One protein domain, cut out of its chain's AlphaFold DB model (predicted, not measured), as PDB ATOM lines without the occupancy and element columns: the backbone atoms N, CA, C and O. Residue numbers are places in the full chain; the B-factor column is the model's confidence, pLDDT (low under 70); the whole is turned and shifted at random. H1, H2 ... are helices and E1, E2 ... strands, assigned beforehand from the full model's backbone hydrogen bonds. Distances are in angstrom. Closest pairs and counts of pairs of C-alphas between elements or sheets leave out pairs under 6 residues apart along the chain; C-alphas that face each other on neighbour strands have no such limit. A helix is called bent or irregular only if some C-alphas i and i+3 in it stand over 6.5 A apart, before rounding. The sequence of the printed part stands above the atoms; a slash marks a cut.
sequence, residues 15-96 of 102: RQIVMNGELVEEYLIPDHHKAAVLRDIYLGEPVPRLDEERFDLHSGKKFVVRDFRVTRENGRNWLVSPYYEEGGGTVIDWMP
ATOM      1  N   ARG A  15     115.806 133.449 154.010       95.81
ATOM      2  CA  ARG A  15     114.346 133.592 154.081       95.81
ATOM      3  C   ARG A  15     113.750 132.407 154.830       95.81
ATOM      4  O   ARG A  15     114.304 131.314 154.785       95.81
ATOM      5  N   GLN A  16     112.615 132.615 155.486       94.81
ATOM      6  CA  GLN A  16     111.873 131.522 156.109       94.81
ATOM      7  C   GLN A  16     110.947 130.855 155.095       94.81
ATOM      8  O   GLN A  16     110.254 131.535 154.336       94.81
ATOM      9  N   ILE A  17     110.932 129.529 155.113       90.12
ATOM     10  CA  ILE A  17     110.060 128.680 154.304       90.12
ATOM     11  C   ILE A  17     109.460 127.586 155.187       90.12
ATOM     12  O   ILE A  17     110.013 127.260 156.234       90.12
ATOM     13  N   VAL A  18     108.310 127.042 154.787       87.19
ATOM     14  CA  VAL A  18     107.671 125.930 155.498       87.19
ATOM     15  C   VAL A  18     107.948 124.641 154.737       87.19
ATOM     16  O   VAL A  18     107.550 124.516 153.584       87.19
ATOM     17  N   MET A  19     108.598 123.683 155.389       77.44
ATOM     18  CA  MET A  19     108.948 122.372 154.843       77.44
ATOM     19  C   MET A  19     108.413 121.294 155.779       77.44
ATOM     20  O   MET A  19     108.716 121.305 156.965       77.44
ATOM     21  N   ASN A  20     107.558 120.398 155.275       75.50
ATOM     22  CA  ASN A  20     106.890 119.364 156.081       75.50
ATOM     23  C   ASN A  20     106.191 119.889 157.356       75.50
ATOM     24  O   ASN A  20     106.081 119.185 158.355       75.50
ATOM     25  N   GLY A  21     105.681 121.126 157.315       81.50
ATOM     26  CA  GLY A  21     105.022 121.774 158.456       81.50
ATOM     27  C   GLY A  21     105.977 122.425 159.463       81.50
ATOM     28  O   GLY A  21     105.508 123.045 160.415       81.50
ATOM     29  N   GLU A  22     107.287 122.343 159.236       85.88
ATOM     30  CA  GLU A  22     108.316 122.985 160.048       85.88
ATOM     31  C   GLU A  22     108.867 124.233 159.357       85.88
ATOM     32  O   GLU A  22     108.909 124.332 158.129       85.88
ATOM     33  N   LEU A  23     109.262 125.223 160.156       90.62
ATOM     34  CA  LEU A  23     109.843 126.462 159.657       90.62
ATOM     35  C   LEU A  23     111.351 126.279 159.487       90.62
ATOM     36  O   LEU A  23     112.063 126.060 160.465       90.62
ATOM     37  N   VAL A  24     111.827 126.414 158.256       91.81
ATOM     38  CA  VAL A  24     113.231 126.242 157.879       91.81
ATOM     39  C   VAL A  24     113.777 127.556 157.326       91.81
ATOM     40  O   VAL A  24     113.072 128.320 156.662       91.81
ATOM     41  N   GLU A  25     115.044 127.847 157.609       95.81
ATOM     42  CA  GLU A  25     115.758 128.957 156.982       95.81
ATOM     43  C   GLU A  25     116.408 128.488 155.676       95.81
ATOM     44  O   GLU A  25     117.187 127.543 155.674       95.81
ATOM     45  N   GLU A  26     116.152 129.174 154.567       96.56
ATOM     46  CA  GLU A  26     116.845 128.962 153.294       96.56
ATOM     47  C   GLU A  26     117.796 130.119 153.001       96.56
ATOM     48  O   GLU A  26     117.389 131.282 153.039       96.56
ATOM     49  N   TYR A  27     119.039 129.807 152.640       98.06
ATOM     50  CA  TYR A  27     120.011 130.791 152.176       98.06
ATOM     51  C   TYR A  27     119.698 131.272 150.755       98.06
ATOM     52  O   TYR A  27     119.560 130.488 149.816       98.06
ATOM     53  N   LEU A  28     119.681 132.591 150.575       97.75
ATOM     54  CA  LEU A  28     119.542 133.251 149.280       97.75
ATOM     55  C   LEU A  28     120.925 133.422 148.638       97.75
ATOM     56  O   LEU A  28     121.545 134.481 148.732       97.75
ATOM     57  N   ILE A  29     121.427 132.353 148.019       97.62
ATOM     58  CA  ILE A  29     122.764 132.313 147.410       97.62
ATOM     59  C   ILE A  29     122.698 132.835 145.966       97.62
ATOM     60  O   ILE A  29     122.033 132.208 145.137       97.62
ATOM     61  N   PRO A  30     123.410 133.924 145.620       96.94
ATOM     62  CA  PRO A  30     123.489 134.401 144.242       96.94
ATOM     63  C   PRO A  30     124.174 133.394 143.311       96.94
ATOM     64  O   PRO A  30     125.137 132.735 143.704       96.94
ATOM     65  N   ASP A  31     123.764 133.354 142.042       95.50
ATOM     66  CA  ASP A  31     124.289 132.411 141.042       95.50
ATOM     67  C   ASP A  31     125.821 132.414 140.927       95.50
ATOM     68  O   ASP A  31     126.445 131.359 140.828       95.50
ATOM     69  N   HIS A  32     126.451 133.589 141.012       96.56
ATOM     70  CA  HIS A  32     127.910 133.723 140.935       96.56
ATOM     71  C   HIS A  32     128.652 133.142 142.154       96.56
ATOM     72  O   HIS A  32     129.856 132.913 142.076       96.56
ATOM     73  N   HIS A  33     127.950 132.866 143.258       97.94
ATOM     74  CA  HIS A  33     128.491 132.201 144.445       97.94
ATOM     75  C   HIS A  33     128.173 130.700 144.509       97.94
ATOM     76  O   HIS A  33     128.850 129.979 145.244       97.94
ATOM     77  N   LYS A  34     127.208 130.197 143.724       97.56
ATOM     78  CA  LYS A  34     126.751 128.793 143.765       97.56
ATOM     79  C   LYS A  34     127.889 127.780 143.627       97.56
ATOM     80  O   LYS A  34     127.912 126.803 144.364       97.56
ATOM     81  N   ALA A  35     128.840 128.011 142.721       97.62
ATOM     82  CA  ALA A  35     129.942 127.072 142.480       97.62
ATOM     83  C   ALA A  35     130.868 126.941 143.699       97.62
ATOM     84  O   ALA A  35     131.271 125.837 144.052       97.62
ATOM     85  N   ALA A  36     131.188 128.071 144.338       97.12
ATOM     86  CA  ALA A  36     132.024 128.093 145.532       97.12
ATOM     87  C   ALA A  36     131.309 127.408 146.700       97.12
ATOM     88  O   ALA A  36     131.878 126.507 147.304       97.12
ATOM     89  N   VAL A  37     130.039 127.760 146.938       97.44
ATOM     90  CA  VAL A  37     129.239 127.144 148.005       97.44
ATOM     91  C   VAL A  37     129.131 125.638 147.808       97.44
ATOM     92  O   VAL A  37     129.405 124.900 148.745       97.44
ATOM     93  N   LEU A  38     128.788 125.183 146.599       97.56
ATOM     94  CA  LEU A  38     128.682 123.760 146.295       97.56
ATOM     95  C   LEU A  38     129.980 123.027 146.637       97.56
ATOM     96  O   LEU A  38     129.945 122.048 147.365       97.56
ATOM     97  N   ARG A  39     131.127 123.521 146.170       96.62
ATOM     98  CA  ARG A  39     132.426 122.901 146.450       96.62
ATOM     99  C   ARG A  39     132.742 122.833 147.949       96.62
ATOM    100  O   ARG A  39     133.377 121.876 148.373       96.62
ATOM    101  N   ASP A  40     132.330 123.831 148.722       94.69
ATOM    102  CA  ASP A  40     132.690 123.932 150.137       94.69
ATOM    103  C   ASP A  40     131.816 123.033 151.040       94.69
ATOM    104  O   ASP A  40     132.276 122.634 152.108       94.69
ATOM    105  N   ILE A  41     130.581 122.699 150.630       94.31
ATOM    106  CA  ILE A  41     129.630 121.911 151.450       94.31
ATOM    107  C   ILE A  41     129.258 120.542 150.861       94.31
ATOM    108  O   ILE A  41     128.567 119.757 151.510       94.31
ATOM    109  N   TYR A  42     129.655 120.246 149.622       94.69
ATOM    110  CA  TYR A  42     129.360 118.965 148.985       94.69
ATOM    111  C   TYR A  42     130.158 117.835 149.649       94.69
ATOM    112  O   TYR A  42     131.359 117.952 149.868       94.69
ATOM    113  N   LEU A  43     129.479 116.728 149.959       90.75
ATOM    114  CA  LEU A  43     130.055 115.612 150.721       90.75
ATOM    115  C   LEU A  43     130.701 114.523 149.848       90.75
ATOM    116  O   LEU A  43     131.327 113.609 150.381       90.75
ATOM    117  N   GLY A  44     130.506 114.571 148.529       88.62
ATOM    118  CA  GLY A  44     131.000 113.558 147.594       88.62
ATOM    119  C   GLY A  44     132.210 114.014 146.782       88.62
ATOM    120  O   GLY A  44     132.526 115.197 146.701       88.62
ATOM    121  N   GLU A  45     132.843 113.070 146.089       89.38
ATOM    122  CA  GLU A  45     133.836 113.365 145.058       89.38
ATOM    123  C   GLU A  45     133.586 112.496 143.811       89.38
ATOM    124  O   GLU A  45     133.306 111.302 143.951       89.38
ATOM    125  N   PRO A  46     133.687 113.059 142.589       93.38
ATOM    126  CA  PRO A  46     133.980 114.464 142.286       93.38
ATOM    127  C   PRO A  46     132.783 115.399 142.556       93.38
ATOM    128  O   PRO A  46     131.631 114.980 142.482       93.38
ATOM    129  N   VAL A  47     133.058 116.684 142.818       96.44
ATOM    130  CA  VAL A  47     132.011 117.719 142.921       96.44
ATOM    131  C   VAL A  47     131.342 117.898 141.548       96.44
ATOM    132  O   VAL A  47     132.057 118.134 140.566       96.44
ATOM    133  N   PRO A  48     130.004 117.810 141.443       96.00
ATOM    134  CA  PRO A  48     129.311 117.948 140.172       96.00
ATOM    135  C   PRO A  48     129.424 119.365 139.612       96.00
ATOM    136  O   PRO A  48     129.533 120.352 140.348       96.00
ATOM    137  N   ARG A  49     129.352 119.487 138.286       97.12
ATOM    138  CA  ARG A  49     129.320 120.808 137.648       97.12
ATOM    139  C   ARG A  49     127.944 121.447 137.818       97.12
ATOM    140  O   ARG A  49     126.929 120.764 137.820       97.12
ATOM    141  N   LEU A  50     127.885 122.778 137.870       97.62
ATOM    142  CA  LEU A  50     126.609 123.504 137.986       97.62
ATOM    143  C   LEU A  50     125.660 123.321 136.790       97.62
ATOM    144  O   LEU A  50     124.474 123.612 136.915       97.62
ATOM    145  N   ASP A  51     126.178 122.937 135.626       97.69
ATOM    146  CA  ASP A  51     125.407 122.648 134.411       97.69
ATOM    147  C   ASP A  51     125.081 121.156 134.249       97.69
ATOM    148  O   ASP A  51     124.452 120.768 133.270       97.69
ATOM    149  N   GLU A  52     125.493 120.325 135.205       97.19
ATOM    150  CA  GLU A  52     125.221 118.896 135.207       97.19
ATOM    151  C   GLU A  52     123.788 118.607 135.662       97.19
ATOM    152  O   GLU A  52     123.239 119.309 136.512       97.19
ATOM    153  N   GLU A  53     123.185 117.552 135.114       97.56
ATOM    154  CA  GLU A  53     121.900 117.032 135.578       97.56
ATOM    155  C   GLU A  53     122.120 115.941 136.635       97.56
ATOM    156  O   GLU A  53     122.995 115.083 136.493       97.56
ATOM    157  N   ARG A  54     121.301 115.948 137.687       96.19
ATOM    158  CA  ARG A  54     121.263 114.913 138.725       96.19
ATOM    159  C   ARG A  54     119.844 114.405 138.924       96.19
ATOM    160  O   ARG A  54     118.878 115.094 138.609       96.19
ATOM    161  N   PHE A  55     119.738 113.184 139.431       95.31
ATOM    162  CA  PHE A  55     118.480 112.553 139.807       95.31
ATOM    163  C   PHE A  55     118.327 112.578 141.326       95.31
ATOM    164  O   PHE A  55     119.207 112.105 142.035       95.31
ATOM    165  N   ASP A  56     117.219 113.109 141.824       94.00
ATOM    166  CA  ASP A  56     116.864 113.065 143.241       94.00
ATOM    167  C   ASP A  56     116.047 111.797 143.528       94.00
ATOM    168  O   ASP A  56     114.925 111.640 143.034       94.00
ATOM    169  N   LEU A  57     116.609 110.887 144.332       92.88
ATOM    170  CA  LEU A  57     115.972 109.619 144.701       92.88
ATOM    171  C   LEU A  57     114.640 109.788 145.438       92.88
ATOM    172  O   LEU A  57     113.770 108.924 145.298       92.88
ATOM    173  N   HIS A  58     114.478 110.861 146.215       90.75
ATOM    174  CA  HIS A  58     113.284 111.086 147.024       90.75
ATOM    175  C   HIS A  58     112.111 111.593 146.185       90.75
ATOM    176  O   HIS A  58     111.001 111.074 146.308       90.75
ATOM    177  N   SER A  59     112.347 112.579 145.315       90.75
ATOM    178  CA  SER A  59     111.301 113.118 144.432       90.75
ATOM    179  C   SER A  59     111.109 112.302 143.150       90.75
ATOM    180  O   SER A  59     110.071 112.405 142.497       90.75
ATOM    181  N   GLY A  60     112.096 111.487 142.769       92.06
ATOM    182  CA  GLY A  60     112.097 110.750 141.509       92.06
ATOM    183  C   GLY A  60     112.270 111.650 140.283       92.06
ATOM    184  O   GLY A  60     111.860 111.276 139.180       92.06
ATOM    185  N   LYS A  61     112.827 112.854 140.463       93.38
ATOM    186  CA  LYS A  61     112.944 113.883 139.424       93.38
ATOM    187  C   LYS A  61     114.398 114.187 139.092       93.38
ATOM    188  O   LYS A  61     115.291 114.099 139.931       93.38
ATOM    189  N   LYS A  62     114.612 114.603 137.847       96.12
ATOM    190  CA  LYS A  62     115.868 115.198 137.384       96.12
ATOM    191  C   LYS A  62     115.881 116.692 137.677       96.12
ATOM    192  O   LYS A  62     114.838 117.334 137.591       96.12
ATOM    193  N   PHE A  63     117.052 117.242 137.964       96.69
ATOM    194  CA  PHE A  63     117.265 118.681 138.091       96.69
ATOM    195  C   PHE A  63     118.673 119.065 137.639       96.69
ATOM    196  O   PHE A  63     119.588 118.240 137.656       96.69
ATOM    197  N   VAL A  64     118.858 120.330 137.258       97.69
ATOM    198  CA  VAL A  64     120.188 120.874 136.970       97.69
ATOM    199  C   VAL A  64     120.820 121.310 138.284       97.69
ATOM    200  O   VAL A  64     120.194 122.020 139.066       97.69
ATOM    201  N   VAL A  65     122.072 120.927 138.532       97.44
ATOM    202  CA  VAL A  65     122.750 121.132 139.820       97.44
ATOM    203  C   VAL A  65     122.680 122.582 140.291       97.44
ATOM    204  O   VAL A  65     122.447 122.797 141.471       97.44
ATOM    205  N   ARG A  66     122.788 123.591 139.412       97.56
ATOM    206  CA  ARG A  66     122.631 125.017 139.784       97.56
ATOM    207  C   ARG A  66     121.360 125.351 140.573       97.56
ATOM    208  O   ARG A  66     121.371 126.316 141.342       97.56
ATOM    209  N   ASP A  67     120.306 124.559 140.415       97.12
ATOM    210  CA  ASP A  67     119.015 124.751 141.072       97.12
ATOM    211  C   ASP A  67     119.014 124.240 142.523       97.12
ATOM    212  O   ASP A  67     118.002 124.361 143.211       97.12
ATOM    213  N   PHE A  68     120.143 123.715 143.024       97.31
ATOM    214  CA  PHE A  68     120.282 123.307 144.422       97.31
ATOM    215  C   PHE A  68     119.907 124.428 145.388       97.31
ATOM    216  O   PHE A  68     120.124 125.616 145.123       97.31
ATOM    217  N   ARG A  69     119.420 124.053 146.562       96.69
ATOM    218  CA  ARG A  69     119.105 124.982 147.647       96.69
ATOM    219  C   ARG A  69     120.000 124.662 148.841       96.69
ATOM    220  O   ARG A  69     120.574 123.574 148.917       96.69
ATOM    221  N   VAL A  70     120.152 125.622 149.749       97.25
ATOM    222  CA  VAL A  70     120.833 125.381 151.026       97.25
ATOM    223  C   VAL A  70     119.932 125.839 152.150       97.25
ATOM    224  O   VAL A  70     119.537 127.007 152.181       97.25
ATOM    225  N   THR A  71     119.621 124.931 153.064       95.62
ATOM    226  CA  THR A  71     118.840 125.230 154.263       95.62
ATOM    227  C   THR A  71     119.723 125.241 155.502       95.62
ATOM    228  O   THR A  71     120.821 124.684 155.516       95.62
ATOM    229  N   ARG A  72     119.264 125.927 156.549       94.62
ATOM    230  CA  ARG A  72     119.874 125.931 157.875       94.62
ATOM    231  C   ARG A  72     118.896 125.303 158.853       94.62
ATOM    232  O   ARG A  72     117.860 125.886 159.161       94.62
ATOM    233  N   GLU A  73     119.246 124.124 159.349       91.31
ATOM    234  CA  GLU A  73     118.383 123.323 160.219       91.31
ATOM    235  C   GLU A  73     119.216 122.753 161.363       91.31
ATOM    236  O   GLU A  73     120.287 122.188 161.134       91.31
ATOM    237  N   ASN A  74     118.745 122.920 162.603       89.44
ATOM    238  CA  ASN A  74     119.405 122.403 163.810       89.44
ATOM    239  C   ASN A  74     120.912 122.734 163.888       89.44
ATOM    240  O   ASN A  74     121.723 121.898 164.282       89.44
ATOM    241  N   GLY A  75     121.294 123.949 163.476       89.88
ATOM    242  CA  GLY A  75     122.689 124.397 163.509       89.88
ATOM    243  C   GLY A  75     123.578 123.857 162.379       89.88
ATOM    244  O   GLY A  75     124.800 123.962 162.472       89.88
ATOM    245  N   ARG A  76     123.006 123.301 161.301       92.56
ATOM    246  CA  ARG A  76     123.760 122.735 160.167       92.56
ATOM    247  C   ARG A  76     123.290 123.256 158.821       92.56
ATOM    248  O   ARG A  76     122.106 123.547 158.655       92.56
ATOM    249  N   ASN A  77     124.217 123.371 157.874       95.25
ATOM    250  CA  ASN A  77     123.911 123.746 156.500       95.25
ATOM    251  C   ASN A  77     123.623 122.483 155.685       95.25
ATOM    252  O   ASN A  77     124.491 121.630 155.518       95.25
ATOM    253  N   TRP A  78     122.419 122.370 155.143       94.50
ATOM    254  CA  TRP A  78     122.021 121.227 154.331       94.50
ATOM    255  C   TRP A  78     122.013 121.607 152.865       94.50
ATOM    256  O   TRP A  78     121.318 122.535 152.460       94.50
ATOM    257  N   LEU A  79     122.779 120.875 152.060       96.56
ATOM    258  CA  LEU A  79     122.703 120.949 150.609       96.56
ATOM    259  C   LEU A  79     121.558 120.056 150.127       96.56
ATOM    260  O   LEU A  79     121.597 118.838 150.323       96.56
ATOM    261  N   VAL A  80     120.546 120.661 149.508       95.62
ATOM    262  CA  VAL A  80     119.281 119.985 149.194       95.62
ATOM    263  C   VAL A  80     118.853 120.192 147.745       95.62
ATOM    264  O   VAL A  80     119.240 121.167 147.089       95.62
ATOM    265  N   SER A  81     118.068 119.247 147.224       95.00
ATOM    266  CA  SER A  81     117.520 119.332 145.869       95.00
ATOM    267  C   SER A  81     116.522 120.503 145.756       95.00
ATOM    268  O   SER A  81     115.982 120.972 146.765       95.00
ATOM    269  N   PRO A  82     116.212 120.996 144.543       94.81
ATOM    270  CA  PRO A  82     115.138 121.977 144.366       94.81
ATOM    271  C   PRO A  82     113.765 121.450 144.816       94.81
ATOM    272  O   PRO A  82     112.879 122.248 145.117       94.81
ATOM    273  N   TYR A  83     113.609 120.126 144.909       92.50
ATOM    274  CA  TYR A  83     112.383 119.426 145.298       92.50
ATOM    275  C   TYR A  83     112.378 118.994 146.767       92.50
ATOM    276  O   TYR A  83     111.606 118.112 147.145       92.50
ATOM    277  N   TYR A  84     113.222 119.602 147.605       89.00
ATOM    278  CA  TYR A  84     113.334 119.257 149.024       89.00
ATOM    279  C   TYR A  84     111.974 119.269 149.755       89.00
ATOM    280  O   TYR A  84     111.718 118.397 150.578       89.00
ATOM    281  N   GLU A  85     111.050 120.158 149.369       86.75
ATOM    282  CA  GLU A  85     109.674 120.227 149.901       86.75
ATOM    283  C   GLU A  85     108.798 119.003 149.582       86.75
ATOM    284  O   GLU A  85     107.829 118.750 150.291       86.75
ATOM    285  N   GLU A  86     109.096 118.252 148.521       84.81
ATOM    286  CA  GLU A  86     108.271 117.120 148.078       84.81
ATOM    287  C   GLU A  86     108.703 115.790 148.698       84.81
ATOM    288  O   GLU A  86     107.881 114.887 148.861       84.81
ATOM    289  N   GLY A  87     109.992 115.649 149.012       75.44
ATOM    290  CA  GLY A  87     110.549 114.357 149.407       75.44
ATOM    291  C   GLY A  87     111.709 114.400 150.392       75.44
ATOM    292  O   GLY A  87     112.091 113.340 150.873       75.44
ATOM    293  N   GLY A  88     112.254 115.575 150.721       82.56
ATOM    294  CA  GLY A  88     113.388 115.690 151.642       82.56
ATOM    295  C   GLY A  88     114.742 115.310 151.033       82.56
ATOM    296  O   GLY A  88     115.675 115.036 151.778       82.56
ATOM    297  N   GLY A  89     114.870 115.296 149.700       80.31
ATOM    298  CA  GLY A  89     116.106 114.915 149.010       80.31
ATOM    299  C   GLY A  89     117.285 115.834 149.338       80.31
ATOM    300  O   GLY A  89     117.320 117.002 148.933       80.31
ATOM    301  N   THR A  90     118.275 115.293 150.039       90.31
ATOM    302  CA  THR A  90     119.540 115.965 150.355       90.31
ATOM    303  C   THR A  90     120.636 115.523 149.385       90.31
ATOM    304  O   THR A  90     120.419 114.687 148.511       90.31
ATOM    305  N   VAL A  91     121.841 116.077 149.517       89.88
ATOM    306  CA  VAL A  91     122.980 115.740 148.650       89.88
ATOM    307  C   VAL A  91     123.294 114.239 148.573       89.88
ATOM    308  O   VAL A  91     123.744 113.769 147.531       89.88
ATOM    309  N   ILE A  92     123.038 113.471 149.639       89.50
ATOM    310  CA  ILE A  92     123.279 112.017 149.653       89.50
ATOM    311  C   ILE A  92     122.317 111.244 148.739       89.50
ATOM    312  O   ILE A  92     122.588 110.096 148.398       89.50
ATOM    313  N   ASP A  93     121.236 111.889 148.301       90.19
ATOM    314  CA  ASP A  93     120.183 111.308 147.473       90.19
ATOM    315  C   ASP A  93     120.353 111.638 145.982       90.19
ATOM    316  O   ASP A  93     119.518 111.263 145.154       90.19
ATOM    317  N   TRP A  94     121.416 112.368 145.628       93.88
ATOM    318  CA  TRP A  94     121.678 112.824 144.266       93.88
ATOM    319  C   TRP A  94     122.459 111.781 143.468       93.88
ATOM    320  O   TRP A  94     123.671 111.621 143.617       93.88
ATOM    321  N   MET A  95     121.778 111.129 142.535       94.19
ATOM    322  CA  MET A  95     122.346 110.099 141.669       94.19
ATOM    323  C   MET A  95     122.668 110.648 140.272       94.19
ATOM    324  O   MET A  95     122.195 111.730 139.901       94.19
ATOM    325  N   PRO A  96     123.485 109.935 139.473       93.81
ATOM    326  CA  PRO A  96     123.629 110.220 138.049       93.81
ATOM    327  C   PRO A  96     122.269 110.334 137.345       93.81
ATOM    328  O   PRO A  96     121.311 109.651 137.701       93.81
TER     329      PRO A  96
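AT A GLANCE: This is residues 15 to 96 of the 102 residues of an uncharacterized protein of candidate division Zixibacteria bacterium (UniProt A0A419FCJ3). A strongly twisted sheet of four strands runs from a hairpin at one end of the body, E1 and E2, to a second hairpin near its middle, E5 and E6, while a smaller sheet of three strands, E4, E3 and E7, lies toward the other end. H1 runs along one side and grazes the larger sheet with residues 34 to 41, and the short H2 sits beside that sheet near E1. The printed part has 82 residues, with E1, E2, H1, E3, E4, E5, E6, H2 and E7 in chain order: two named helices and seven named strands, a mixed class. The sheets run E1 E2 E5 E6 and E4 E3 E7, both antiparallel. The whole is compact, with a radius of gyration of the C-alphas of 12.0 A and spans of 32 by 27 by 19 A.

HOW THE PARTS SIT: Begin with the hairpin of E1, residues 15 to 19, and E2, residues 22 to 27, where N 17 and O 24 are 2.9 A apart, within hydrogen-bond range. E2 is the antiparallel neighbour of E5, residues 69 to 73, at 128 degrees, with N 72 and O 25 at 2.8 A. E5 forms a hairpin with E6, residues 76 to 80, at 149 degrees; look at N 78 and O 71, 2.8 A. H1, residues 31 to 41, and E5 are near each other; the closest C-alphas of H1 and E6 are those of Ile 41 and Leu 79, 7.0 A. H2, residues 84 to 87, stands at the sheet's level, with a height of 3.0 A over the sheet; its closest C-alpha pair with E1 is Glu 85 and Met 19, 5.4 A. In the other sheet, E3, residues 53 to 56, forms a hairpin with E4, residues 61 to 64, with N 63 and O 54 at 2.9 A, and pairs with E7, residues 94 to 96, with N 95 and O 55 at 2.8 A. H1 is apart from H2. In H1, 5 of 7 O i to N i+4 pairs are within hydrogen-bond range; H2 is too short for such a pair.

IN THESE COORDINATES: Find C-alpha 15 at (114.346, 133.592, 154.081); E1 runs 12.5 A from there, and E2 16.1 A. H1 begins at C-alpha 31, (124.289, 132.411, 141.042), and spans 15.7 A; it is irregular, with C-alphas 32 and 35 at 7.1 A. E3 spans 10.0 A, E4 10.4 A, E5 12.7 A, E6 12.2 A and H2 5.6 A. E7 spans 7.0 A and ends at C-alpha 96, (123.629, 110.220, 138.049).

THE WHOLE: Look for the C-alphas of Gly 21 and Pro 46, the two farthest apart, 34.0 A. The link from H1 to E3 is long, with 11 residues between them. The printed part has no cut, its mean pLDDT is 93.1, and no printed residue is under 70.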